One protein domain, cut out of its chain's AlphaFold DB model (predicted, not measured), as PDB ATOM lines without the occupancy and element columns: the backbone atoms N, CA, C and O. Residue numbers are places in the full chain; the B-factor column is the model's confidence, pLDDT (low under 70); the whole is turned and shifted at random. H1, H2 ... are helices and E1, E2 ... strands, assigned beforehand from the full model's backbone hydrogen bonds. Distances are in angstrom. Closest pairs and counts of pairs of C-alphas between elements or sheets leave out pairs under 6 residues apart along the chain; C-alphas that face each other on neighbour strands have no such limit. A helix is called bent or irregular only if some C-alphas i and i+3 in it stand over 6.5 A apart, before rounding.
ATOM      1  N   ALA A 372     157.466 125.588 163.951       97.88
ATOM      2  CA  ALA A 372     158.174 126.859 163.827       97.88
ATOM      3  C   ALA A 372     158.199 127.340 162.373       97.88
ATOM      4  O   ALA A 372     157.842 128.486 162.105       97.88
ATOM      5  N   ALA A 373     158.543 126.457 161.433       97.50
ATOM      6  CA  ALA A 373     158.567 126.759 160.007       97.50
ATOM      7  C   ALA A 373     157.183 127.168 159.485       97.50
ATOM      8  O   ALA A 373     157.050 128.204 158.835       97.50
ATOM      9  N   LEU A 374     156.145 126.385 159.798       97.62
ATOM     10  CA  LEU A 374     154.771 126.681 159.391       97.62
ATOM     11  C   LEU A 374     154.292 128.027 159.959       97.62
ATOM     12  O   LEU A 374     153.760 128.849 159.214       97.62
ATOM     13  N   LEU A 375     154.501 128.269 161.258       96.75
ATOM     14  CA  LEU A 375     154.107 129.521 161.908       96.75
ATOM     15  C   LEU A 375     154.846 130.722 161.311       96.75
ATOM     16  O   LEU A 375     154.206 131.714 160.962       96.75
ATOM     17  N   ASN A 376     156.164 130.611 161.140       95.75
ATOM     18  CA  ASN A 376     156.991 131.665 160.566       95.75
ATOM     19  C   ASN A 376     156.546 132.028 159.144       95.75
ATOM     20  O   ASN A 376     156.419 133.211 158.830       95.75
ATOM     21  N   SER A 377     156.256 131.037 158.297       95.25
ATOM     22  CA  SER A 377     155.782 131.291 156.934       95.25
ATOM     23  C   SER A 377     154.416 131.968 156.909       95.25
ATOM     24  O   SER A 377     154.232 132.931 156.172       95.25
ATOM     25  N   VAL A 378     153.468 131.533 157.749       95.75
ATOM     26  CA  VAL A 378     152.146 132.181 157.850       95.75
ATOM     27  C   VAL A 378     152.269 133.619 158.338       95.75
ATOM     28  O   VAL A 378     151.541 134.490 157.870       95.75
ATOM     29  N   GLN A 379     153.176 133.895 159.271       94.44
ATOM     30  CA  GLN A 379     153.354 135.238 159.807       94.44
ATOM     31  C   GLN A 379     154.042 136.174 158.815       94.44
ATOM     32  O   GLN A 379     153.614 137.316 158.704       94.44
ATOM     33  N   ASN A 380     155.057 135.710 158.087       93.62
ATOM     34  CA  ASN A 380     155.981 136.594 157.371       93.62
ATOM     35  C   ASN A 380     155.811 136.616 155.846       93.62
ATOM     36  O   ASN A 380     156.585 137.283 155.159       93.62
ATOM     37  N   GLU A 381     154.828 135.911 155.286       94.88
ATOM     38  CA  GLU A 381     154.565 135.990 153.846       94.88
ATOM     39  C   GLU A 381     154.127 137.410 153.423       94.88
ATOM     40  O   GLU A 381     153.354 138.048 154.131       94.88
ATOM     41  N   PRO A 382     154.563 137.947 152.273       95.25
ATOM     42  CA  PRO A 382     154.184 139.303 151.886       95.25
ATOM     43  C   PRO A 382     152.715 139.451 151.491       95.25
ATOM     44  O   PRO A 382     152.101 140.470 151.797       95.25
ATOM     45  N   LEU A 383     152.149 138.452 150.811       94.75
ATOM     46  CA  LEU A 383     150.820 138.523 150.203       94.75
ATOM     47  C   LEU A 383     149.888 137.449 150.764       94.75
ATOM     48  O   LEU A 383     150.312 136.334 151.071       94.75
ATOM     49  N   ALA A 384     148.600 137.773 150.848       94.88
ATOM     50  CA  ALA A 384     147.562 136.807 151.167       94.88
ATOM     51  C   ALA A 384     147.214 136.013 149.900       94.88
ATOM     52  O   ALA A 384     146.470 136.493 149.051       94.88
ATOM     53  N   ILE A 385     147.778 134.810 149.767       91.88
ATOM     54  CA  ILE A 385     147.618 133.934 148.593       91.88
ATOM     55  C   ILE A 385     147.170 132.521 148.993       91.88
ATOM     56  O   ILE A 385     147.378 132.090 150.129       91.88
ATOM     57  N   GLY A 386     146.585 131.765 148.060       89.38
ATOM     58  CA  GLY A 386     146.031 130.430 148.345       89.38
ATOM     59  C   GLY A 386     147.058 129.417 148.873       89.38
ATOM     60  O   GLY A 386     146.748 128.610 149.750       89.38
ATOM     61  N   SER A 387     148.317 129.490 148.427       91.06
ATOM     62  CA  SER A 387     149.387 128.629 148.959       91.06
ATOM     63  C   SER A 387     149.654 128.889 150.449       91.06
ATOM     64  O   SER A 387     149.881 127.939 151.204       91.06
ATOM     65  N   LEU A 388     149.537 130.145 150.898       95.06
ATOM     66  CA  LEU A 388     149.642 130.530 152.307       95.06
ATOM     67  C   LEU A 388     148.472 129.985 153.131       95.06
ATOM     68  O   LEU A 388     148.684 129.510 154.246       95.06
ATOM     69  N   GLN A 389     147.257 129.990 152.572       94.94
ATOM     70  CA  GLN A 389     146.082 129.387 153.210       94.94
ATOM     71  C   GLN A 389     146.308 127.899 153.490       94.94
ATOM     72  O   GLN A 389     146.106 127.447 154.615       94.94
ATOM     73  N   GLY A 390     146.824 127.153 152.509       95.75
ATOM     74  CA  GLY A 390     147.146 125.737 152.687       95.75
ATOM     75  C   GLY A 390     148.184 125.486 153.790       95.75
ATOM     76  O   GLY A 390     148.077 124.506 154.529       95.75
ATOM     77  N   ILE A 391     149.183 126.365 153.927       97.06
ATOM     78  CA  ILE A 391     150.187 126.301 155.004       97.06
ATOM     79  C   ILE A 391     149.527 126.599 156.359       97.06
ATOM     80  O   ILE A 391     149.759 125.870 157.325       97.06
ATOM     81  N   ALA A 392     148.661 127.613 156.428       97.06
ATOM     82  CA  ALA A 392     147.932 127.975 157.641       97.06
ATOM     83  C   ALA A 392     146.965 126.867 158.097       97.06
ATOM     84  O   ALA A 392     146.866 126.579 159.290       97.06
ATOM     85  N   ASP A 393     146.304 126.186 157.163       96.12
ATOM     86  CA  ASP A 393     145.453 125.032 157.458       96.12
ATOM     87  C   ASP A 393     146.256 123.842 157.975       96.12
ATOM     88  O   ASP A 393     145.841 123.182 158.932       96.12
ATOM     89  N   LYS A 394     147.432 123.582 157.391       96.69
ATOM     90  CA  LYS A 394     148.347 122.565 157.913       96.69
ATOM     91  C   LYS A 394     148.811 122.921 159.327       96.69
ATOM     92  O   LYS A 394     148.729 122.070 160.206       96.69
ATOM     93  N   LEU A 395     149.206 124.168 159.581       97.12
ATOM     94  CA  LEU A 395     149.561 124.640 160.923       97.12
ATOM     95  C   LEU A 395     148.423 124.412 161.929       97.12
ATOM     96  O   LEU A 395     148.661 123.876 163.007       97.12
ATOM     97  N   GLY A 396     147.182 124.739 161.553       96.06
ATOM     98  CA  GLY A 396     146.001 124.514 162.392       96.06
ATOM     99  C   GLY A 396     145.763 123.042 162.747       96.06
ATOM    100  O   GLY A 396     145.326 122.748 163.855       96.06
ATOM    101  N   LYS A 397     146.092 122.110 161.842       95.81
ATOM    102  CA  LYS A 397     146.006 120.662 162.106       95.81
ATOM    103  C   LYS A 397     147.089 120.172 163.069       95.81
ATOM    104  O   LYS A 397     146.822 119.282 163.868       95.81
ATOM    105  N   PHE A 398     148.299 120.725 162.983       94.44
ATOM    106  CA  PHE A 398     149.432 120.319 163.824       94.44
ATOM    107  C   PHE A 398     149.437 121.003 165.203       94.44
ATOM    108  O   PHE A 398     150.003 120.455 166.147       94.44
ATOM    109  N   ALA A 399     148.804 122.172 165.336       94.06
ATOM    110  CA  ALA A 399     148.703 122.925 166.588       94.06
ATOM    111  C   ALA A 399     147.259 123.378 166.904       94.06
ATOM    112  O   ALA A 399     147.014 124.580 167.043       94.06
ATOM    113  N   PRO A 400     146.289 122.453 167.052       92.44
ATOM    114  CA  PRO A 400     144.882 122.796 167.296       92.44
ATOM    115  C   PRO A 400     144.641 123.564 168.607       92.44
ATOM    116  O   PRO A 400     143.681 124.320 168.723       92.44
ATOM    117  N   GLN A 401     145.519 123.396 169.596       88.38
ATOM    118  CA  GLN A 401     145.473 124.068 170.896       88.38
ATOM    119  C   GLN A 401     145.979 125.519 170.865       88.38
ATOM    120  O   GLN A 401     145.810 126.253 171.837       88.38
ATOM    121  N   ASN A 402     146.629 125.940 169.776       93.50
ATOM    122  CA  ASN A 402     147.210 127.270 169.667       93.50
ATOM    123  C   ASN A 402     146.147 128.286 169.213       93.50
ATOM    124  O   ASN A 402     145.835 128.404 168.029       93.50
ATOM    125  N   GLN A 403     145.597 129.049 170.162       92.19
ATOM    126  CA  GLN A 403     144.557 130.046 169.875       92.19
ATOM    127  C   GLN A 403     145.017 131.145 168.905       92.19
ATOM    128  O   GLN A 403     144.207 131.644 168.120       92.19
ATOM    129  N   GLU A 404     146.304 131.505 168.912       92.00
ATOM    130  CA  GLU A 404     146.853 132.498 167.982       92.00
ATOM    131  C   GLU A 404     146.832 131.983 166.539       92.00
ATOM    132  O   GLU A 404     146.534 132.743 165.620       92.00
ATOM    133  N   VAL A 405     147.035 130.678 166.327       94.88
ATOM    134  CA  VAL A 405     146.902 130.056 164.999       94.88
ATOM    135  C   VAL A 405     145.467 130.162 164.484       94.88
ATOM    136  O   VAL A 405     145.263 130.498 163.318       94.88
ATOM    137  N   THR A 406     144.465 129.941 165.338       94.19
ATOM    138  CA  THR A 406     143.052 130.096 164.955       94.19
ATOM    139  C   THR A 406     142.742 131.530 164.522       94.19
ATOM    140  O   THR A 406     142.148 131.737 163.462       94.19
ATOM    141  N   LYS A 407     143.206 132.532 165.284       95.38
ATOM    142  CA  LYS A 407     143.045 133.952 164.923       95.38
ATOM    143  C   LYS A 407     143.768 134.300 163.620       95.38
ATOM    144  O   LYS A 407     143.204 134.996 162.778       95.38
ATOM    145  N   LEU A 408     144.995 133.806 163.436       94.75
ATOM    146  CA  LEU A 408     145.779 134.027 162.218       94.75
ATOM    147  C   LEU A 408     145.077 133.459 160.983       94.75
ATOM    148  O   LEU A 408     145.011 134.145 159.965       94.75
ATOM    149  N   ARG A 409     144.512 132.250 161.079       95.75
ATOM    150  CA  ARG A 409     143.744 131.627 159.989       95.75
ATOM    151  C   ARG A 409     142.507 132.441 159.624       95.75
ATOM    152  O   ARG A 409     142.290 132.679 158.440       95.75
ATOM    153  N   GLN A 410     141.746 132.915 160.614       95.00
ATOM    154  CA  GLN A 410     140.581 133.768 160.355       95.00
ATOM    155  C   GLN A 410     140.990 135.085 159.683       95.00
ATOM    156  O   GLN A 410     140.454 135.434 158.637       95.00
ATOM    157  N   ARG A 411     142.006 135.773 160.222       96.19
ATOM    158  CA  ARG A 411     142.513 137.028 159.648       96.19
ATOM    159  C   ARG A 411     143.010 136.839 158.213       96.19
ATOM    160  O   ARG A 411     142.830 137.725 157.381       96.19
ATOM    161  N   LEU A 412     143.655 135.706 157.929       96.25
ATOM    162  CA  LEU A 412     144.115 135.370 156.586       96.25
ATOM    163  C   LEU A 412     142.937 135.129 155.635       96.25
ATOM    164  O   LEU A 412     142.952 135.669 154.533       96.25
ATOM    165  N   ALA A 413     141.908 134.392 156.063       94.75
ATOM    166  CA  ALA A 413     140.690 134.187 155.277       94.75
ATOM    167  C   ALA A 413     139.997 135.521 154.942       94.75
ATOM    168  O   ALA A 413     139.688 135.783 153.780       94.75
ATOM    169  N   ASP A 414     139.857 136.411 155.930       94.81
ATOM    170  CA  ASP A 414     139.278 137.745 155.731       94.81
ATOM    171  C   ASP A 414     140.119 138.604 154.773       94.81
ATOM    172  O   ASP A 414     139.586 139.444 154.046       94.81
ATOM    173  N   ARG A 415     141.450 138.429 154.770       95.06
ATOM    174  CA  ARG A 415     142.344 139.172 153.875       95.06
ATOM    175  C   ARG A 415     142.333 138.629 152.448       95.06
ATOM    176  O   ARG A 415     142.355 139.444 151.531       95.06
ATOM    177  N   LEU A 416     142.259 137.309 152.273       93.31
ATOM    178  CA  LEU A 416     142.126 136.642 150.971       93.31
ATOM    179  C   LEU A 416     140.862 137.084 150.221       93.31
ATOM    180  O   LEU A 416     140.883 137.178 149.001       93.31
ATOM    181  N   ALA A 417     139.785 137.402 150.945       91.56
ATOM    182  CA  ALA A 417     138.539 137.899 150.363       91.56
ATOM    183  C   ALA A 417     138.601 139.368 149.890       91.56
ATOM    184  O   ALA A 417     137.649 139.857 149.281       91.56
ATOM    185  N   LYS A 418     139.682 140.107 150.185       93.12
ATOM    186  CA  LYS A 418     139.826 141.522 149.809       93.12
ATOM    187  C   LYS A 418     140.605 141.669 148.507       93.12
ATOM    188  O   LYS A 418     141.624 141.016 148.314       93.12
ATOM    189  N   ALA A 419     140.179 142.619 147.678       89.31
ATOM    190  CA  ALA A 419     140.908 143.006 146.477       89.31
ATOM    191  C   ALA A 419     142.309 143.574 146.809       89.31
ATOM    192  O   ALA A 419     142.514 144.145 147.895       89.31
ATOM    193  N   PRO A 420     143.278 143.433 145.886       91.06
ATOM    194  CA  PRO A 420     144.563 144.116 145.979       91.06
ATOM    195  C   PRO A 420     144.400 145.644 145.970       91.06
ATOM    196  O   PRO A 420     143.369 146.180 145.572       91.06
ATOM    197  N   SER A 421     145.442 146.360 146.398       86.81
ATOM    198  CA  SER A 421     145.463 147.834 146.388       86.81
ATOM    199  C   SER A 421     145.393 148.429 144.977       86.81
ATOM    200  O   SER A 421     144.932 149.554 144.808       86.81
ATOM    201  N   GLN A 422     145.843 147.677 143.970       88.50
ATOM    202  CA  GLN A 422     145.751 148.021 142.556       88.50
ATOM    203  C   GLN A 422     145.271 146.795 141.779       88.50
ATOM    204  O   GLN A 422     145.761 145.695 142.018       88.50
ATOM    205  N   GLU A 423     144.379 146.992 140.806       89.62
ATOM    206  CA  GLU A 423     143.780 145.922 139.982       89.62
ATOM    207  C   GLU A 423     144.819 145.036 139.274       89.62
ATOM    208  O   GLU A 423     144.625 143.839 139.105       89.62
ATOM    209  N   ARG A 424     145.971 145.611 138.918       91.88
ATOM    210  CA  ARG A 424     147.082 144.918 138.246       91.88
ATOM    211  C   ARG A 424     147.885 143.959 139.136       91.88
ATOM    212  O   ARG A 424     148.703 143.196 138.620       91.88
ATOM    213  N   MET A 425     147.728 144.029 140.457       93.00
ATOM    214  CA  MET A 425     148.513 143.239 141.414       93.00
ATOM    215  C   MET A 425     147.856 141.887 141.691       93.00
ATOM    216  O   MET A 425     146.637 141.777 141.693       93.00
ATOM    217  N   ALA A 426     148.666 140.866 141.973       90.69
ATOM    218  CA  ALA A 426     148.177 139.491 142.125       90.69
ATOM    219  C   ALA A 426     147.265 139.261 143.334       90.69
ATOM    220  O   ALA A 426     146.352 138.441 143.292       90.69
ATOM    221  N   ALA A 427     147.563 139.925 144.448       92.69
ATOM    222  CA  ALA A 427     146.906 139.655 145.714       92.69
ATOM    223  C   ALA A 427     147.062 140.821 146.683       92.69
ATOM    224  O   ALA A 427     147.892 141.717 146.513       92.69
ATOM    225  N   ALA A 428     146.249 140.793 147.729       94.00
ATOM    226  CA  ALA A 428     146.262 141.803 148.760       94.00
ATOM    227  C   ALA A 428     147.443 141.601 149.728       94.00
ATOM    228  O   ALA A 428     147.726 140.476 150.146       94.00
ATOM    229  N   ASP A 429     148.111 142.688 150.127       93.62
ATOM    230  CA  ASP A 429     149.228 142.625 151.081       93.62
ATOM    231  C   ASP A 429     148.798 141.982 152.406       93.62
ATOM    232  O   ASP A 429     147.830 142.426 153.035       93.62
ATOM    233  N   TRP A 430     149.522 140.946 152.824       95.12
ATOM    234  CA  TRP A 430     149.427 140.341 154.152       95.12
ATOM    235  C   TRP A 430     150.378 141.025 155.134       95.12
ATOM    236  O   TRP A 430     149.994 141.309 156.268       95.12
ATOM    237  N   GLN A 431     151.583 141.341 154.660       93.38
ATOM    238  CA  GLN A 431     152.557 142.177 155.347       93.38
ATOM    239  C   GLN A 431     152.742 143.487 154.578       93.38
ATOM    240  O   GLN A 431     152.717 143.475 153.345       93.38
ATOM    241  N   PRO A 432     152.938 144.621 155.273       91.06
ATOM    242  CA  PRO A 432     153.150 145.898 154.610       91.06
ATOM    243  C   PRO A 432     154.401 145.841 153.723       91.06
ATOM    244  O   PRO A 432     155.463 145.381 154.150       91.06
ATOM    245  N   ALA A 433     154.269 146.307 152.480       89.06
ATOM    246  CA  ALA A 433     155.383 146.372 151.546       89.06
ATOM    247  C   ALA A 433     156.449 147.366 152.056       89.06
ATOM    248  O   ALA A 433     156.102 148.483 152.454       89.06
ATOM    249  N   PRO A 434     157.741 146.994 152.060       91.88
ATOM    250  CA  PRO A 434     158.793 147.894 152.509       91.88
ATOM    251  C   PRO A 434     159.039 148.999 151.472       91.88
ATOM    252  O   PRO A 434     158.950 148.767 150.268       91.88
ATOM    253  N   VAL A 435     159.404 150.198 151.942       88.62
ATOM    254  CA  VAL A 435     159.746 151.336 151.062       88.62
ATOM    255  C   VAL A 435     160.998 151.044 150.230       88.62
ATOM    256  O   VAL A 435     161.076 151.433 149.071       88.62
ATOM    257  N   LYS A 436     161.968 150.331 150.811       92.81
ATOM    258  CA  LYS A 436     163.162 149.823 150.131       92.81
ATOM    259  C   LYS A 436     163.224 148.316 150.340       92.81
ATOM    260  O   LYS A 436     163.128 147.860 151.478       92.81
ATOM    261  N   SER A 437     163.354 147.561 149.257       95.44
ATOM    262  CA  SER A 437     163.448 146.104 149.319       95.44
ATOM    263  C   SER A 437     164.883 145.643 149.588       95.44
ATOM    264  O   SER A 437     165.823 146.444 149.573       95.44
ATOM    265  N   ALA A 438     165.069 144.335 149.778       95.12
ATOM    266  CA  ALA A 438     166.398 143.739 149.899       95.12
ATOM    267  C   ALA A 438     167.244 143.886 148.623       95.12
ATOM    268  O   ALA A 438     168.464 143.881 148.714       95.12
ATOM    269  N   ILE A 439     166.610 144.072 147.459       95.50
ATOM    270  CA  ILE A 439     167.287 144.285 146.168       95.50
ATOM    271  C   ILE A 439     167.296 145.760 145.729       95.50
ATOM    272  O   ILE A 439     167.595 146.063 144.576       95.50
ATOM    273  N   GLY A 440     166.951 146.688 146.629       93.25
ATOM    274  CA  GLY A 440     166.890 148.123 146.355       93.25
ATOM    275  C   GLY A 440     165.458 148.614 146.111       93.25
ATOM    276  O   GLY A 440     164.771 148.908 147.093       93.25
ATOM    277  N   PRO A 441     164.980 148.748 144.859       93.44
ATOM    278  CA  PRO A 441     163.649 149.300 144.583       93.44
ATOM    279  C   PRO A 441     162.507 148.452 145.175       93.44
ATOM    280  O   PRO A 441     162.687 147.247 145.366       93.44
ATOM    281  N   PRO A 442     161.317 149.025 145.443       95.12
ATOM    282  CA  PRO A 442     160.129 148.262 145.833       95.12
ATOM    283  C   PRO A 442     159.829 147.116 144.860       95.12
ATOM    284  O   PRO A 442     159.964 147.288 143.648       95.12
ATOM    285  N   VAL A 443     159.399 145.966 145.391       96.19
ATOM    286  CA  VAL A 443     159.122 144.751 144.605       96.19
ATOM    287  C   VAL A 443     157.670 144.328 144.766       96.19
ATOM    288  O   VAL A 443     157.216 144.111 145.894       96.19
ATOM    289  N   ASP A 444     156.979 144.129 143.645       94.38
ATOM    290  CA  ASP A 444     155.588 143.677 143.600       94.38
ATOM    291  C   ASP A 444     155.364 142.545 142.595       94.38
ATOM    292  O   ASP A 444     156.178 142.308 141.705       94.38
ATOM    293  N   ASP A 722     160.614 160.727 132.927       62.41
ATOM    294  CA  ASP A 722     161.541 159.616 132.653       62.41
ATOM    295  C   ASP A 722     161.698 158.670 133.859       62.41
ATOM    296  O   ASP A 722     162.610 158.809 134.672       62.41
ATOM    297  N   VAL A 723     160.822 157.664 133.967       78.50
ATOM    298  CA  VAL A 723     160.882 156.632 135.018       78.50
ATOM    299  C   VAL A 723     161.160 155.251 134.414       78.50
ATOM    300  O   VAL A 723     160.470 154.822 133.486       78.50
ATOM    301  N   ALA A 724     162.140 154.523 134.962       91.12
ATOM    302  CA  ALA A 724     162.421 153.137 134.590       91.12
ATOM    303  C   ALA A 724     161.680 152.136 135.495       91.12
ATOM    304  O   ALA A 724     161.639 152.280 136.724       91.12
ATOM    305  N   LEU A 725     161.123 151.092 134.877       95.38
ATOM    306  CA  LEU A 725     160.511 149.941 135.541       95.38
ATOM    307  C   LEU A 725     161.325 148.686 135.246       95.38
ATOM    308  O   LEU A 725     161.601 148.387 134.084       95.38
ATOM    309  N   ALA A 726     161.667 147.928 136.282       97.50
ATOM    310  CA  ALA A 726     162.287 146.622 136.122       97.50
ATOM    311  C   ALA A 726     161.228 145.519 136.149       97.50
ATOM    312  O   ALA A 726     160.385 145.498 137.041       97.50
ATOM    313  N   ILE A 727     161.289 144.581 135.210       98.25
ATOM    314  CA  ILE A 727     160.443 143.391 135.172       98.25
ATOM    315  C   ILE A 727     161.327 142.160 135.301       98.25
ATOM    316  O   ILE A 727     162.297 142.010 134.562       98.25
ATOM    317  N   VAL A 728     160.995 141.284 136.237       98.44
ATOM    318  CA  VAL A 728     161.674 140.011 136.464       98.44
ATOM    319  C   VAL A 728     160.728 138.904 136.033       98.44
ATOM    320  O   VAL A 728     159.813 138.540 136.771       98.44
ATOM    321  N   ASP A 729     160.939 138.392 134.827       98.19
ATOM    322  CA  ASP A 729     160.193 137.260 134.288       98.19
ATOM    323  C   ASP A 729     160.906 135.954 134.623       98.19
ATOM    324  O   ASP A 729     162.056 135.750 134.228       98.19
ATOM    325  N   ILE A 730     160.236 135.087 135.382       97.62
ATOM    326  CA  ILE A 730     160.804 133.831 135.871       97.62
ATOM    327  C   ILE A 730     160.063 132.662 135.236       97.62
ATOM    328  O   ILE A 730     158.950 132.303 135.637       97.62
ATOM    329  N   GLY A 731     160.726 132.030 134.274       94.44
ATOM    330  CA  GLY A 731     160.251 130.831 133.603       94.44
ATOM    331  C   GLY A 731     160.706 129.536 134.279       94.44
ATOM    332  O   GLY A 731     161.132 129.494 135.438       94.44
ATOM    333  N   VAL A 732     160.628 128.440 133.521       92.62
ATOM    334  CA  VAL A 732     161.124 127.122 133.950       92.62
ATOM    335  C   VAL A 732     162.649 127.086 133.922       92.62
ATOM    336  O   VAL A 732     163.264 126.745 134.929       92.62
ATOM    337  N   SER A 733     163.250 127.454 132.790       90.94
ATOM    338  CA  SER A 733     164.682 127.243 132.519       90.94
ATOM    339  C   SER A 733     165.518 128.521 132.578       90.94
ATOM    340  O   SER A 733     166.744 128.455 132.643       90.94
ATOM    341  N   SER A 734     164.878 129.687 132.534       94.56
ATOM    342  CA  SER A 734     165.545 130.985 132.519       94.56
ATOM    343  C   SER A 734     164.760 132.034 133.303       94.56
ATOM    344  O   SER A 734     163.543 131.939 133.466       94.56
ATOM    345  N   THR A 735     165.497 133.027 133.794       97.88
ATOM    346  CA  THR A 735     164.970 134.277 134.341       97.88
ATOM    347  C   THR A 735     165.498 135.431 133.503       97.88
ATOM    348  O   THR A 735     166.702 135.498 133.235       97.88
ATOM    349  N   SER A 736     164.616 136.350 133.123       97.62
ATOM    350  CA  SER A 736     164.951 137.572 132.395       97.62
ATOM    351  C   SER A 736     164.666 138.791 133.264       97.62
ATOM    352  O   SER A 736     163.544 138.989 133.721       97.62
ATOM    353  N   VAL A 737     165.683 139.624 133.478       97.81
ATOM    354  CA  VAL A 737     165.544 140.943 134.101       97.81
ATOM    355  C   VAL A 737     165.529 141.975 132.986       97.81
ATOM    356  O   VAL A 737     166.542 142.184 132.321       97.81
ATOM    357  N   LEU A 738     164.373 142.589 132.779       96.19
ATOM    358  CA  LEU A 738     164.105 143.642 131.810       96.19
ATOM    359  C   LEU A 738     164.067 144.987 132.533       96.19
ATOM    360  O   LEU A 738     163.432 145.080 133.573       96.19
ATOM    361  N   VAL A 739     164.657 146.041 131.984       95.31
ATOM    362  CA  VAL A 739     164.416 147.419 132.430       95.31
ATOM    363  C   VAL A 739     163.821 148.203 131.269       95.31
ATOM    364  O   VAL A 739     164.416 148.282 130.197       95.31
ATOM    365  N   SER A 740     162.620 148.737 131.477       93.25
ATOM    366  CA  SER A 740     161.784 149.386 130.468       93.25
ATOM    367  C   SER A 740     161.539 150.847 130.841       93.25
ATOM    368  O   SER A 740     161.157 151.144 131.974       93.25
ATOM    369  N   SER A 741     161.741 151.757 129.890       89.12
ATOM    370  CA  SER A 741     161.520 153.201 130.042       89.12
ATOM    371  C   SER A 741     161.135 153.835 128.699       89.12
ATOM    372  O   SER A 741     161.254 153.186 127.662       89.12
ATOM    373  N   SER A 742     160.732 155.108 128.706       80.62
ATOM    374  CA  SER A 742     160.617 155.972 127.510       80.62
ATOM    375  C   SER A 742     161.931 156.095 126.741       80.62
ATOM    376  O   SER A 742     161.940 156.281 125.533       80.62
ATOM    377  N   ARG A 743     163.055 155.975 127.448       77.88
ATOM    378  CA  ARG A 743     164.408 156.040 126.890       77.88
ATOM    379  C   ARG A 743     164.873 154.728 126.254       77.88
ATOM    380  O   ARG A 743     165.978 154.672 125.718       77.88
ATOM    381  N   GLY A 744     164.053 153.682 126.334       80.94
ATOM    382  CA  GLY A 744     164.290 152.392 125.713       80.94
ATOM    383  C   GLY A 744     164.340 151.229 126.692       80.94
ATOM    384  O   GLY A 744     163.744 151.249 127.775       80.94
ATOM    385  N   LEU A 745     165.049 150.189 126.258       88.75
ATOM    386  CA  LEU A 745     165.049 148.864 126.855       88.75
ATOM    387  C   LEU A 745     166.453 148.449 127.290       88.75
ATOM    388  O   LEU A 745     167.427 148.776 126.626       88.75
ATOM    389  N   TRP A 746     166.550 147.666 128.357       92.06
ATOM    390  CA  TRP A 746     167.727 146.879 128.712       92.06
ATOM    391  C   TRP A 746     167.280 145.499 129.184       92.06
ATOM    392  O   TRP A 746     166.223 145.383 129.801       92.06
ATOM    393  N   PHE A 747     168.054 144.445 128.927       94.06
ATOM    394  CA  PHE A 747     167.766 143.147 129.531       94.06
ATOM    395  C   PHE A 747     168.993 142.279 129.758       94.06
ATOM    396  O   PHE A 747     169.994 142.365 129.044       94.06
ATOM    397  N   ARG A 748     168.857 141.371 130.725       94.31
ATOM    398  CA  ARG A 748     169.786 140.277 130.987       94.31
ATOM    399  C   ARG A 748     169.009 139.009 131.314       94.31
ATOM    400  O   ARG A 748     168.126 139.032 132.164       94.31
ATOM    401  N   THR A 749     169.392 137.902 130.689       95.44
ATOM    402  CA  THR A 749     168.792 136.582 130.919       95.44
ATOM    403  C   THR A 749     169.835 135.624 131.490       95.44
ATOM    404  O   THR A 749     170.986 135.622 131.049       95.44
ATOM    405  N   PHE A 750     169.451 134.820 132.481       96.25
ATOM    406  CA  PHE A 750     170.314 133.832 133.138       96.25
ATOM    407  C   PHE A 750     169.536 132.558 133.508       96.25
ATOM    408  O   PHE A 750     168.309 132.549 133.520       96.25
ATOM    409  N   GLY A 751     170.247 131.460 133.791       94.69
ATOM    410  CA  GLY A 751     169.659 130.118 133.954       94.69
ATOM    411  C   GLY A 751     169.132 129.762 135.351       94.69
ATOM    412  O   GLY A 751     168.728 128.628 135.566       94.69
ATOM    413  N   GLN A 752     169.169 130.685 136.316       96.38
ATOM    414  CA  GLN A 752     168.579 130.471 137.642       96.38
ATOM    415  C   GLN A 752     167.072 130.734 137.557       96.38
ATOM    416  O   GLN A 752     166.663 131.883 137.415       96.38
ATOM    417  N   ALA A 753     166.259 129.682 137.615       95.62
ATOM    418  CA  ALA A 753     164.834 129.727 137.297       95.62
ATOM    419  C   ALA A 753     164.028 128.651 138.051       95.62
ATOM    420  O   ALA A 753     164.529 127.984 138.962       95.62
ATOM    421  N   GLY A 754     162.754 128.474 137.684       95.44
ATOM    422  CA  GLY A 754     161.818 127.581 138.370       95.44
ATOM    423  C   GLY A 754     162.278 126.121 138.473       95.44
ATOM    424  O   GLY A 754     161.955 125.461 139.462       95.44
ATOM    425  N   ASN A 755     163.032 125.612 137.497       94.75
ATOM    426  CA  ASN A 755     163.512 124.230 137.468       94.75
ATOM    427  C   ASN A 755     164.624 123.959 138.491       94.75
ATOM    428  O   ASN A 755     164.745 122.840 138.986       94.75
ATOM    429  N   ASN A 756     165.413 124.971 138.869       96.19
ATOM    430  CA  ASN A 756     166.443 124.818 139.900       96.19
ATOM    431  C   ASN A 756     165.819 124.457 141.255       96.19
ATOM    432  O   ASN A 756     166.332 123.590 141.961       96.19
ATOM    433  N   PHE A 757     164.669 125.057 141.580       97.19
ATOM    434  CA  PHE A 757     163.883 124.703 142.764       97.19
ATOM    435  C   PHE A 757     163.364 123.269 142.686       97.19
ATOM    436  O   PHE A 757     163.507 122.512 143.643       97.19
ATOM    437  N   THR A 758     162.798 122.881 141.541       96.19
ATOM    438  CA  THR A 758     162.255 121.535 141.322       96.19
ATOM    439  C   THR A 758     163.342 120.466 141.451       96.19
ATOM    440  O   THR A 758     163.163 119.496 142.182       96.19
ATOM    441  N   ASN A 759     164.508 120.676 140.838       95.31
ATOM    442  CA  ASN A 759     165.648 119.760 140.934       95.31
ATOM    443  C   ASN A 759     166.183 119.648 142.365       95.31
ATOM    444  O   ASN A 759     166.479 118.548 142.835       95.31
ATOM    445  N   GLN A 760     166.283 120.773 143.076       96.50
ATOM    446  CA  GLN A 760     166.755 120.775 144.458       96.50
ATOM    447  C   GLN A 760     165.773 120.056 145.391       96.50
ATOM    448  O   GLN A 760     166.203 119.280 146.244       96.50
ATOM    449  N   LEU A 761     164.466 120.251 145.201       97.19
ATOM    450  CA  LEU A 761     163.424 119.527 145.931       97.19
ATOM    451  C   LEU A 761     163.453 118.027 145.626       97.19
ATOM    452  O   LEU A 761     163.436 117.229 146.560       97.19
ATOM    453  N   ALA A 762     163.553 117.641 144.351       95.69
ATOM    454  CA  ALA A 762     163.648 116.240 143.939       95.69
ATOM    455  C   ALA A 762     164.842 115.541 144.605       95.69
ATOM    456  O   ALA A 762     164.697 114.458 145.169       95.69
ATOM    457  N   LYS A 763     166.005 116.205 144.619       95.62
ATOM    458  CA  LYS A 763     167.231 115.691 145.241       95.62
ATOM    459  C   LYS A 763     167.122 115.581 146.764       95.62
ATOM    460  O   LYS A 763     167.434 114.529 147.311       95.62
ATOM    461  N   GLN A 764     166.715 116.653 147.446       95.81
ATOM    462  CA  GLN A 764     166.704 116.708 148.916       95.81
ATOM    463  C   GLN A 764     165.595 115.854 149.531       95.81
ATOM    464  O   GLN A 764     165.796 115.239 150.573       95.81
ATOM    465  N   LEU A 765     164.426 115.802 148.887       95.50
ATOM    466  CA  LEU A 765     163.277 115.039 149.376       95.50
ATOM    467  C   LEU A 765     163.207 113.623 148.787       95.50
ATOM    468  O   LEU A 765     162.313 112.871 149.167       95.50
ATOM    469  N   GLN A 766     164.133 113.264 147.887       95.56
ATOM    470  CA  GLN A 766     164.199 111.962 147.212       95.56
ATOM    471  C   GLN A 766     162.878 111.584 146.516       95.56
ATOM    472  O   GLN A 766     162.376 110.469 146.649       95.56
ATOM    473  N   VAL A 767     162.304 112.534 145.776       95.38
ATOM    474  CA  VAL A 767     161.051 112.375 145.017       95.38
ATOM    475  C   VAL A 767     161.298 112.542 143.518       95.38
ATOM    476  O   VAL A 767     162.340 113.056 143.106       95.38
ATOM    477  N   THR A 768     160.344 112.131 142.679       93.00
ATOM    478  CA  THR A 768     160.453 112.361 141.229       93.00
ATOM    479  C   THR A 768     160.397 113.856 140.899       93.00
ATOM    480  O   THR A 768     159.872 114.660 141.673       93.00
ATOM    481  N   HIS A 769     160.908 114.244 139.726       92.44
ATOM    482  CA  HIS A 769     160.845 115.636 139.252       92.44
ATOM    483  C   HIS A 769     159.405 116.174 139.225       92.44
ATOM    484  O   HIS A 769     159.138 117.271 139.707       92.44
ATOM    485  N   GLU A 770     158.456 115.358 138.763       90.56
ATOM    486  CA  GLU A 770     157.036 115.710 138.724       90.56
ATOM    487  C   GLU A 770     156.445 115.914 140.129       90.56
ATOM    488  O   GLU A 770     155.762 116.907 140.383       90.56
ATOM    489  N   GLN A 771     156.757 115.021 141.074       94.00
ATOM    490  CA  GLN A 771     156.344 115.173 142.471       94.00
ATOM    491  C   GLN A 771     156.951 116.434 143.098       94.00
ATOM    492  O   GLN A 771     156.262 117.158 143.817       94.00
ATOM    493  N   ALA A 772     158.217 116.735 142.806       95.81
ATOM    494  CA  ALA A 772     158.871 117.954 143.268       95.81
ATOM    495  C   ALA A 772     158.205 119.222 142.708       95.81
ATOM    496  O   ALA A 772     158.025 120.188 143.448       95.81
ATOM    497  N   GLU A 773     157.784 119.219 141.440       93.31
ATOM    498  CA  GLU A 773     157.058 120.342 140.834       93.31
ATOM    499  C   GLU A 773     155.697 120.553 141.509       93.31
ATOM    500  O   GLU A 773     155.334 121.681 141.853       93.31
ATOM    501  N   GLN A 774     154.967 119.466 141.785       93.81
ATOM    502  CA  GLN A 774     153.709 119.527 142.534       93.81
ATOM    503  C   GLN A 774     153.915 120.076 143.953       93.81
ATOM    504  O   GLN A 774     153.119 120.896 144.417       93.81
ATOM    505  N   LEU A 775     154.992 119.675 144.637       95.88
ATOM    506  CA  LEU A 775     155.349 120.201 145.958       95.88
ATOM    507  C   LEU A 775     155.735 121.683 145.906       95.88
ATOM    508  O   LEU A 775     155.314 122.440 146.777       95.88
ATOM    509  N   LYS A 776     156.477 122.123 144.882       95.62
ATOM    510  CA  LYS A 776     156.835 123.537 144.682       95.62
ATOM    511  C   LYS A 776     155.591 124.419 144.547       95.62
ATOM    512  O   LYS A 776     155.524 125.478 145.166       95.62
ATOM    513  N   ARG A 777     154.597 123.959 143.778       92.62
ATOM    514  CA  ARG A 777     153.306 124.648 143.580       92.62
ATOM    515  C   ARG A 777     152.386 124.568 144.794       92.62
ATOM    516  O   ARG A 777     151.581 125.463 145.025       92.62
ATOM    517  N   SER A 778     152.472 123.491 145.572       94.62
ATOM    518  CA  SER A 778     151.650 123.263 146.765       94.62
ATOM    519  C   SER A 778     152.515 122.903 147.982       94.62
ATOM    520  O   SER A 778     152.480 121.754 148.435       94.62
ATOM    521  N   PRO A 779     153.248 123.872 148.572       95.44
ATOM    522  CA  PRO A 779     154.183 123.613 149.674       95.44
ATOM    523  C   PRO A 779     153.538 122.951 150.897       95.44
ATOM    524  O   PRO A 779     154.176 122.180 151.612       95.44
ATOM    525  N   SER A 780     152.247 123.206 151.131       95.25
ATOM    526  CA  SER A 780     151.476 122.603 152.224       95.25
ATOM    527  C   SER A 780     151.349 121.080 152.125       95.25
ATOM    528  O   SER A 780     151.116 120.429 153.142       95.25
ATOM    529  N   LYS A 781     151.531 120.489 150.936       95.94
ATOM    530  CA  LYS A 781     151.504 119.032 150.731       95.94
ATOM    531  C   LYS A 781     152.814 118.343 151.118       95.94
ATOM    532  O   LYS A 781     152.837 117.118 151.217       95.94
ATOM    533  N   ALA A 782     153.895 119.090 151.356       95.38
ATOM    534  CA  ALA A 782     155.152 118.508 151.813       95.38
ATOM    535  C   ALA A 782     154.939 117.757 153.134       95.38
ATOM    536  O   ALA A 782     154.329 118.291 154.061       95.38
ATOM    537  N   ARG A 783     155.458 116.527 153.253       94.06
ATOM    538  CA  ARG A 783     155.340 115.728 154.488       94.06
ATOM    539  C   ARG A 783     155.956 116.457 155.686       94.06
ATOM    540  O   ARG A 783     155.334 116.537 156.744       94.06
ATOM    541  N   ARG A 784     157.153 117.011 155.486       95.44
ATOM    542  CA  ARG A 784     157.866 117.895 156.411       95.44
ATOM    543  C   ARG A 784     158.125 119.221 155.705       95.44
ATOM    544  O   ARG A 784     158.926 119.294 154.778       95.44
ATOM    545  N   TYR A 785     157.389 120.250 156.098       97.19
ATOM    546  CA  TYR A 785     157.468 121.585 155.523       97.19
ATOM    547  C   TYR A 785     158.792 122.287 155.855       97.19
ATOM    548  O   TYR A 785     159.341 122.983 155.004       97.19
ATOM    549  N   HIS A 786     159.360 122.061 157.042       97.19
ATOM    550  CA  HIS A 786     160.668 122.637 157.376       97.19
ATOM    551  C   HIS A 786     161.795 122.107 156.462       97.19
ATOM    552  O   HIS A 786     162.661 122.879 156.058       97.19
ATOM    553  N   LEU A 787     161.741 120.834 156.037       96.38
ATOM    554  CA  LEU A 787     162.673 120.279 155.042       96.38
ATOM    555  C   LEU A 787     162.446 120.854 153.638       96.38
ATOM    556  O   LEU A 787     163.406 121.089 152.908       96.38
ATOM    557  N   PHE A 788     161.188 121.124 153.264       97.19
ATOM    558  CA  PHE A 788     160.877 121.841 152.022       97.19
ATOM    559  C   PHE A 788     161.547 123.222 152.005       97.19
ATOM    560  O   PHE A 788     162.208 123.558 151.025       97.19
ATOM    561  N   LEU A 789     161.434 123.994 153.093       96.12
ATOM    562  CA  LEU A 789     162.090 125.300 153.204       96.12
ATOM    563  C   LEU A 789     163.616 125.182 153.170       96.12
ATOM    564  O   LEU A 789     164.266 125.937 152.452       96.12
ATOM    565  N   ALA A 790     164.192 124.217 153.893       95.75
ATOM    566  CA  ALA A 790     165.635 123.980 153.874       95.75
ATOM    567  C   ALA A 790     166.152 123.668 152.456       95.75
ATOM    568  O   ALA A 790     167.243 124.098 152.080       95.75
ATOM    569  N   ALA A 791     165.355 122.968 151.643       96.75
ATOM    570  CA  ALA A 791     165.687 122.684 150.254       96.75
ATOM    571  C   ALA A 791     165.566 123.920 149.343       96.75
ATOM    572  O   ALA A 791     166.406 124.101 148.461       96.75
ATOM    573  N   THR A 792     164.556 124.774 149.526       96.69
ATOM    574  CA  THR A 792     164.304 125.914 148.625       96.69
ATOM    575  C   THR A 792     165.079 127.178 148.988       96.69
ATOM    576  O   THR A 792     165.440 127.930 148.081       96.69
ATOM    577  N   GLN A 793     165.400 127.407 150.265       96.44
ATOM    578  CA  GLN A 793     166.039 128.642 150.737       96.44
ATOM    579  C   GLN A 793     167.340 128.996 149.990       96.44
ATOM    580  O   GLN A 793     167.470 130.145 149.561       96.44
ATOM    581  N   PRO A 794     168.286 128.065 149.738       96.94
ATOM    582  CA  PRO A 794     169.502 128.399 148.995       96.94
ATOM    583  C   PRO A 794     169.214 128.891 147.570       96.94
ATOM    584  O   PRO A 794     169.879 129.800 147.079       96.94
ATOM    585  N   GLN A 795     168.189 128.327 146.920       97.69
ATOM    586  CA  GLN A 795     167.784 128.710 145.565       97.69
ATOM    587  C   GLN A 795     167.112 130.091 145.542       97.69
ATOM    588  O   GLN A 795     167.322 130.852 144.597       97.69
ATOM    589  N   LEU A 796     166.362 130.446 146.595       97.75
ATOM    590  CA  LEU A 796     165.796 131.789 146.771       97.75
ATOM    591  C   LEU A 796     166.903 132.843 146.893       97.75
ATOM    592  O   LEU A 796     166.877 133.849 146.184       97.75
ATOM    593  N   VAL A 797     167.898 132.592 147.751       97.88
ATOM    594  CA  VAL A 797     169.045 133.492 147.956       97.88
ATOM    595  C   VAL A 797     169.857 133.649 146.668       97.88
ATOM    596  O   VAL A 797     170.197 134.767 146.284       97.88
ATOM    597  N   GLN A 798     170.132 132.545 145.968       97.88
ATOM    598  CA  GLN A 798     170.884 132.567 144.715       97.88
ATOM    599  C   GLN A 798     170.169 133.381 143.626       97.88
ATOM    600  O   GLN A 798     170.798 134.210 142.967       97.88
ATOM    601  N   LEU A 799     168.857 133.179 143.462       98.19
ATOM    602  CA  LEU A 799     168.039 133.912 142.498       98.19
ATOM    603  C   LEU A 799     167.956 135.406 142.834       98.19
ATOM    604  O   LEU A 799     168.187 136.235 141.955       98.19
ATOM    605  N   ALA A 800     167.691 135.756 144.097       98.06
ATOM    606  CA  ALA A 800     167.665 137.148 144.542       98.06
ATOM    607  C   ALA A 800     169.007 137.853 144.278       98.06
ATOM    608  O   ALA A 800     169.022 138.962 143.745       98.06
ATOM    609  N   GLY A 801     170.127 137.176 144.551       97.81
ATOM    610  CA  GLY A 801     171.460 137.705 144.272       97.81
ATOM    611  C   GLY A 801     171.747 137.910 142.778       97.81
ATOM    612  O   GLY A 801     172.414 138.876 142.416       97.81
ATOM    613  N   GLU A 802     171.259 137.040 141.884       98.19
ATOM    614  CA  GLU A 802     171.393 137.260 140.431       98.19
ATOM    615  C   GLU A 802     170.531 138.422 139.925       98.19
ATOM    616  O   GLU A 802     170.965 139.173 139.043       98.19
ATOM    617  N   ILE A 803     169.333 138.602 140.492       98.31
ATOM    618  CA  ILE A 803     168.476 139.754 140.194       98.31
ATOM    619  C   ILE A 803     169.187 141.036 140.636       98.31
ATOM    620  O   ILE A 803     169.375 141.929 139.814       98.31
ATOM    621  N   GLU A 804     169.673 141.098 141.877       97.12
ATOM    622  CA  GLU A 804     170.418 142.245 142.410       97.12
ATOM    623  C   GLU A 804     171.646 142.580 141.548       97.12
ATOM    624  O   GLU A 804     171.822 143.727 141.135       97.12
ATOM    625  N   ARG A 805     172.452 141.575 141.173       97.06
ATOM    626  CA  ARG A 805     173.589 141.758 140.250       97.06
ATOM    627  C   ARG A 805     173.162 142.315 138.896       97.06
ATOM    628  O   ARG A 805     173.891 143.107 138.302       97.06
ATOM    629  N   SER A 806     172.009 141.891 138.387       96.56
ATOM    630  CA  SER A 806     171.480 142.368 137.108       96.56
ATOM    631  C   SER A 806     171.029 143.825 137.201       96.56
ATOM    632  O   SER A 806     171.410 144.619 136.345       96.56
ATOM    633  N   LEU A 807     170.325 144.206 138.271       95.69
ATOM    634  CA  LEU A 807     169.951 145.600 138.528       95.69
ATOM    635  C   LEU A 807     171.196 146.487 138.711       95.69
ATOM    636  O   LEU A 807     171.297 147.550 138.102       95.69
ATOM    637  N   ALA A 808     172.199 146.025 139.461       94.19
ATOM    638  CA  ALA A 808     173.469 146.735 139.619       94.19
ATOM    639  C   ALA A 808     174.220 146.894 138.281       94.19
ATOM    640  O   ALA A 808     174.789 147.951 138.002       94.19
ATOM    641  N   SER A 809     174.198 145.865 137.424       93.12
ATOM    642  CA  SER A 809     174.770 145.939 136.076       93.12
ATOM    643  C   SER A 809     174.054 146.968 135.203       93.12
ATOM    644  O   SER A 809     174.725 147.663 134.440       93.12
ATOM    645  N   TYR A 810     172.726 147.074 135.307       91.88
ATOM    646  CA  TYR A 810     171.964 148.113 134.620       91.88
ATOM    647  C   TYR A 810     172.406 149.505 135.074       91.88
ATOM    648  O   TYR A 810     172.802 150.303 134.229       91.88
ATOM    649  N   HIS A 811     172.438 149.767 136.386       90.44
ATOM    650  CA  HIS A 811     172.839 151.072 136.928       90.44
ATOM    651  C   HIS A 811     174.266 151.468 136.531       90.44
ATOM    652  O   HIS A 811     174.528 152.631 136.234       90.44
ATOM    653  N   LYS A 812     175.194 150.503 136.461       89.00
ATOM    654  CA  LYS A 812     176.566 150.757 135.994       89.00
ATOM    655  C   LYS A 812     176.620 151.188 134.523       89.00
ATOM    656  O   LYS A 812     177.497 151.963 134.157       89.00
ATOM    657  N   GLN A 813     175.731 150.658 133.683       83.25
ATOM    658  CA  GLN A 813     175.666 150.972 132.251       83.25
ATOM    659  C   GLN A 813     174.787 152.197 131.952       83.25
ATOM    660  O   GLN A 813     175.006 152.861 130.946       83.25
ATOM    661  N   ASN A 814     173.813 152.500 132.814       77.88
ATOM    662  CA  ASN A 814     172.777 153.511 132.606       77.88
ATOM    663  C   ASN A 814     172.599 154.366 133.872       77.88
ATOM    664  O   ASN A 814     171.579 154.288 134.550       77.88
ATOM    665  N   SER A 815     173.589 155.197 134.202       68.38
ATOM    666  CA  SER A 815     173.580 156.019 135.427       68.38
ATOM    667  C   SER A 815     172.540 157.148 135.441       68.38
ATOM    668  O   SER A 815     172.346 157.783 136.471       68.38
ATOM    669  N   ALA A 816     171.892 157.426 134.307       70.06
ATOM    670  CA  ALA A 816     171.006 158.576 134.125       70.06
ATOM    671  C   ALA A 816     169.521 158.301 134.434       70.06
ATOM    672  O   ALA A 816     168.707 159.212 134.287       70.06
ATOM    673  N   LEU A 817     169.152 157.059 134.769       81.88
ATOM    674  CA  LEU A 817     167.768 156.638 135.005       81.88
ATOM    675  C   LEU A 817     167.710 155.619 136.139       81.88
ATOM    676  O   LEU A 817     168.213 154.503 136.011       81.88
ATOM    677  N   ASP A 818     167.056 156.000 137.230       86.50
ATOM    678  CA  ASP A 818     166.853 155.105 138.359       86.50
ATOM    679  C   ASP A 818     165.608 154.233 138.180       86.50
ATOM    680  O   ASP A 818     164.576 154.642 137.638       86.50
ATOM    681  N   ILE A 819     165.712 152.999 138.672       93.06
ATOM    682  CA  ILE A 819     164.613 152.038 138.679       93.06
ATOM    683  C   ILE A 819     163.684 152.393 139.836       93.06
ATOM    684  O   ILE A 819     164.027 152.213 141.004       93.06
ATOM    685  N   SER A 820     162.477 152.853 139.516       92.75
ATOM    686  CA  SER A 820     161.485 153.227 140.533       92.75
ATOM    687  C   SER A 820     160.836 152.024 141.213       92.75
ATOM    688  O   SER A 820     160.416 152.112 142.368       92.75
ATOM    689  N   ARG A 821     160.709 150.904 140.490       94.25
ATOM    690  CA  ARG A 821     160.006 149.704 140.948       94.25
ATOM    691  C   ARG A 821     160.426 148.467 140.166       94.25
ATOM    692  O   ARG A 821     160.745 148.550 138.981       94.25
ATOM    693  N   VAL A 822     160.369 147.324 140.842       97.31
ATOM    694  CA  VAL A 822     160.557 145.989 140.278       97.31
ATOM    695  C   VAL A 822     159.223 145.238 140.310       97.31
ATOM    696  O   VAL A 822     158.582 145.140 141.355       97.31
ATOM    697  N   TYR A 823     158.825 144.664 139.182       97.62
ATOM    698  CA  TYR A 823     157.669 143.783 139.069       97.62
ATOM    699  C   TYR A 823     158.108 142.369 138.716       97.62
ATOM    700  O   TYR A 823     158.817 142.162 137.738       97.62
ATOM    701  N   GLY A 824     157.669 141.385 139.489       98.00
ATOM    702  CA  GLY A 824     157.806 139.981 139.130       98.00
ATOM    703  C   GLY A 824     156.642 139.487 138.287       98.00
ATOM    704  O   GLY A 824     155.495 139.834 138.579       98.00
ATOM    705  N   ILE A 825     156.945 138.669 137.279       97.62
ATOM    706  CA  ILE A 825     155.977 137.980 136.419       97.62
ATOM    707  C   ILE A 825     156.439 136.542 136.113       97.62
ATOM    708  O   ILE A 825     157.547 136.140 136.476       97.62
ATOM    709  N   GLY A 826     155.588 135.777 135.427       94.50
ATOM    710  CA  GLY A 826     155.871 134.395 135.043       94.50
ATOM    711  C   GLY A 826     155.558 133.377 136.146       94.50
ATOM    712  O   GLY A 826     155.576 133.677 137.343       94.50
ATOM    713  N   GLY A 827     155.264 132.137 135.746       92.12
ATOM    714  CA  GLY A 827     154.851 131.074 136.671       92.12
ATOM    715  C   GLY A 827     155.895 130.736 137.744       92.12
ATOM    716  O   GLY A 827     155.546 130.319 138.847       92.12
ATOM    717  N   GLY A 828     157.185 130.962 137.474       94.19
ATOM    718  CA  GLY A 828     158.253 130.770 138.452       94.19
ATOM    719  C   GLY A 828     158.244 131.804 139.582       94.19
ATOM    720  O   GLY A 828     158.689 131.486 140.688       94.19
ATOM    721  N   PHE A 829     157.682 133.000 139.358       95.81
ATOM    722  CA  PHE A 829     157.591 134.044 140.384       95.81
ATOM    723  C   PHE A 829     156.633 133.668 141.523       95.81
ATOM    724  O   PHE A 829     156.776 134.142 142.648       95.81
ATOM    725  N   GLN A 830     155.714 132.734 141.259       93.19
ATOM    726  CA  GLN A 830     154.770 132.190 142.239       93.19
ATOM    727  C   GLN A 830     155.429 131.252 143.267       93.19
ATOM    728  O   GLN A 830     154.762 130.759 144.180       93.19
ATOM    729  N   THR A 831     156.729 130.969 143.124       94.00
ATOM    730  CA  THR A 831     157.468 130.107 144.051       94.00
ATOM    731  C   THR A 831     157.379 130.663 145.471       94.00
ATOM    732  O   THR A 831     157.798 131.787 145.752       94.00
ATOM    733  N   HIS A 832     156.835 129.855 146.381       93.06
ATOM    734  CA  HIS A 832     156.603 130.265 147.761       93.06
ATOM    735  C   HIS A 832     157.890 130.758 148.442       93.06
ATOM    736  O   HIS A 832     158.925 130.093 148.388       93.06
ATOM    737  N   GLY A 833     157.808 131.917 149.105       93.75
ATOM    738  CA  GLY A 833     158.939 132.572 149.762       93.75
ATOM    739  C   GLY A 833     159.788 133.466 148.853       93.75
ATOM    740  O   GLY A 833     160.585 134.242 149.372       93.75
ATOM    741  N   LEU A 834     159.607 133.448 147.528       96.12
ATOM    742  CA  LEU A 834     160.409 134.280 146.627       96.12
ATOM    743  C   LEU A 834     160.161 135.773 146.814       96.12
ATOM    744  O   LEU A 834     161.107 136.524 147.038       96.12
ATOM    745  N   LEU A 835     158.904 136.213 146.788       96.25
ATOM    746  CA  LEU A 835     158.600 137.623 147.030       96.25
ATOM    747  C   LEU A 835     159.056 138.064 148.431       96.25
ATOM    748  O   LEU A 835     159.494 139.200 148.603       96.25
ATOM    749  N   ARG A 836     159.006 137.161 149.421       95.88
ATOM    750  CA  ARG A 836     159.511 137.408 150.780       95.88
ATOM    751  C   ARG A 836     161.015 137.663 150.773       95.88
ATOM    752  O   ARG A 836     161.453 138.680 151.309       95.88
ATOM    753  N   GLN A 837     161.773 136.814 150.080       97.06
ATOM    754  CA  GLN A 837     163.212 136.970 149.906       97.06
ATOM    755  C   GLN A 837     163.554 138.287 149.194       97.06
ATOM    756  O   GLN A 837     164.461 138.992 149.625       97.06
ATOM    757  N   LEU A 838     162.821 138.656 148.139       97.31
ATOM    758  CA  LEU A 838     163.082 139.890 147.387       97.31
ATOM    759  C   LEU A 838     162.717 141.152 148.184       97.31
ATOM    760  O   LEU A 838     163.458 142.134 148.148       97.31
ATOM    761  N   ARG A 839     161.604 141.140 148.932       95.94
ATOM    762  CA  ARG A 839     161.179 142.280 149.762       95.94
ATOM    763  C   ARG A 839     162.050 142.445 151.006       95.94
ATOM    764  O   ARG A 839     162.451 143.565 151.304       95.94
ATOM    765  N   PHE A 840     162.346 141.360 151.722       95.44
ATOM    766  CA  PHE A 840     162.886 141.425 153.087       95.44
ATOM    767  C   PHE A 840     164.259 140.772 153.273       95.44
ATOM    768  O   PHE A 840     164.864 140.958 154.328       95.44
ATOM    769  N   GLY A 841     164.755 140.014 152.291       92.94
ATOM    770  CA  GLY A 841     166.041 139.315 152.377       92.94
ATOM    771  C   GLY A 841     166.036 138.122 153.336       92.94
ATOM    772  O   GLY A 841     167.107 137.698 153.768       92.94
TER     773      GLY A 841
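This is residues 372 to 444 and 722 to 841 of the 842 residues of the protein "Competence protein A" of Anatilimnocola aggregata (UniProt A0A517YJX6). A twisted sheet of four strands makes one end of this domain and three helices folded to and fro, H1, H2 and H3, make the other; the long helix H6 reaches from H1 to cover one face of the sheet. H4 packs on H6, H5 crosses H4, and little H7 and H8 lie nearest the middle, while the unnamed residues 417 to 444 lead from H3 back to E4. The 193 printed residues, with eight named helices and four named strands in the order H1 H2 H3 E1 E2 E3 H4 H5 H6 E4 H7 H8, are of mixed class, and the mixed sheet runs E3 E2 E1 E4. The whole is compact, radius of gyration of the C-alphas 17.5 A, with spans of 56 by 37 by 23 A.

Start at H1, residues 372 to 380, in a helical hairpin with H2, residues 386 to 398, at a steep tilt of 39 degrees; their closest C-alphas, of Leu 374 and Leu 395, are 5.8 A apart. H2 and H3, residues 403 to 416, form another at a shallow tilt of 17 degrees, C-alphas of Ala 392 and Arg 409 closest at 6.0 A. Past the cut, find E1, residues 724 to 730, E2, residues 735 to 741, and E3, residues 744 to 750, a meander, each strand the antiparallel neighbour of the one before; N 727 and O 738, 2.7 A, and N 737 and O 748, 2.8 A, are within hydrogen-bond range. E4, residues 819 to 825, is parallel to E1, with N 728 and O 823 within hydrogen-bond range at 2.8 A; residues 443 to 444 pair with its residues 822 to 823. H6, residues 785 to 813, is on one face of the sheet, two layers with helix on one face, at a height over the sheet of 9.8 A; it lies over E2 and E1, with 5 and 7 of its C-alphas falling on them, and only just not over E3, on which 2 fall. Its residues 785 to 789 alone touch H1, C-alphas of Ala 373 and His 786 closest at 5.3 A. H4, residues 754 to 765, touches residues 787 to 795 of H6 alone at a shallow tilt of 29 degrees, opposite ways, C-alphas of Leu 761 and Ala 791 closest at 5.8 A. H5, residues 769 to 777, touches H4, C-alphas of Ala 762 and Ala 772 closest at 5.1 A. H7, residues 827 to 830, stands at the sheet's level, and H8, residues 834 to 840, touches H6, C-alphas of Leu 796 and Leu 834 closest at 5.9 A. Every O i to N i+4 pair is within hydrogen-bond range in H1, H2, H3, H4, H5 and H8, and 23 of 25 in H6; H7 is too short for one.

Find C-alpha 372 at (158.174, 126.859, 163.827), where H1 begins. H6 runs 41.7 A from (157.468, 121.585, 155.523) to C-alpha 813 at (175.666, 150.972, 132.251), with a kink of 36 degrees near residue 792; it is only just irregular, C-alphas 791 and 794 being 7.0 A apart. H3 measures 20.2 A and E3 20.9 A.

The two farthest C-alphas, of Gln 401 and Arg 743, are 57.6 A apart. Residues 445 to 721 are not printed, and C-alphas 444 and 722 are 20.2 A apart across this cut. Of the links printed whole, H5 to H6 is short and the others tight. Residues 722 and 815 have pLDDT under 70.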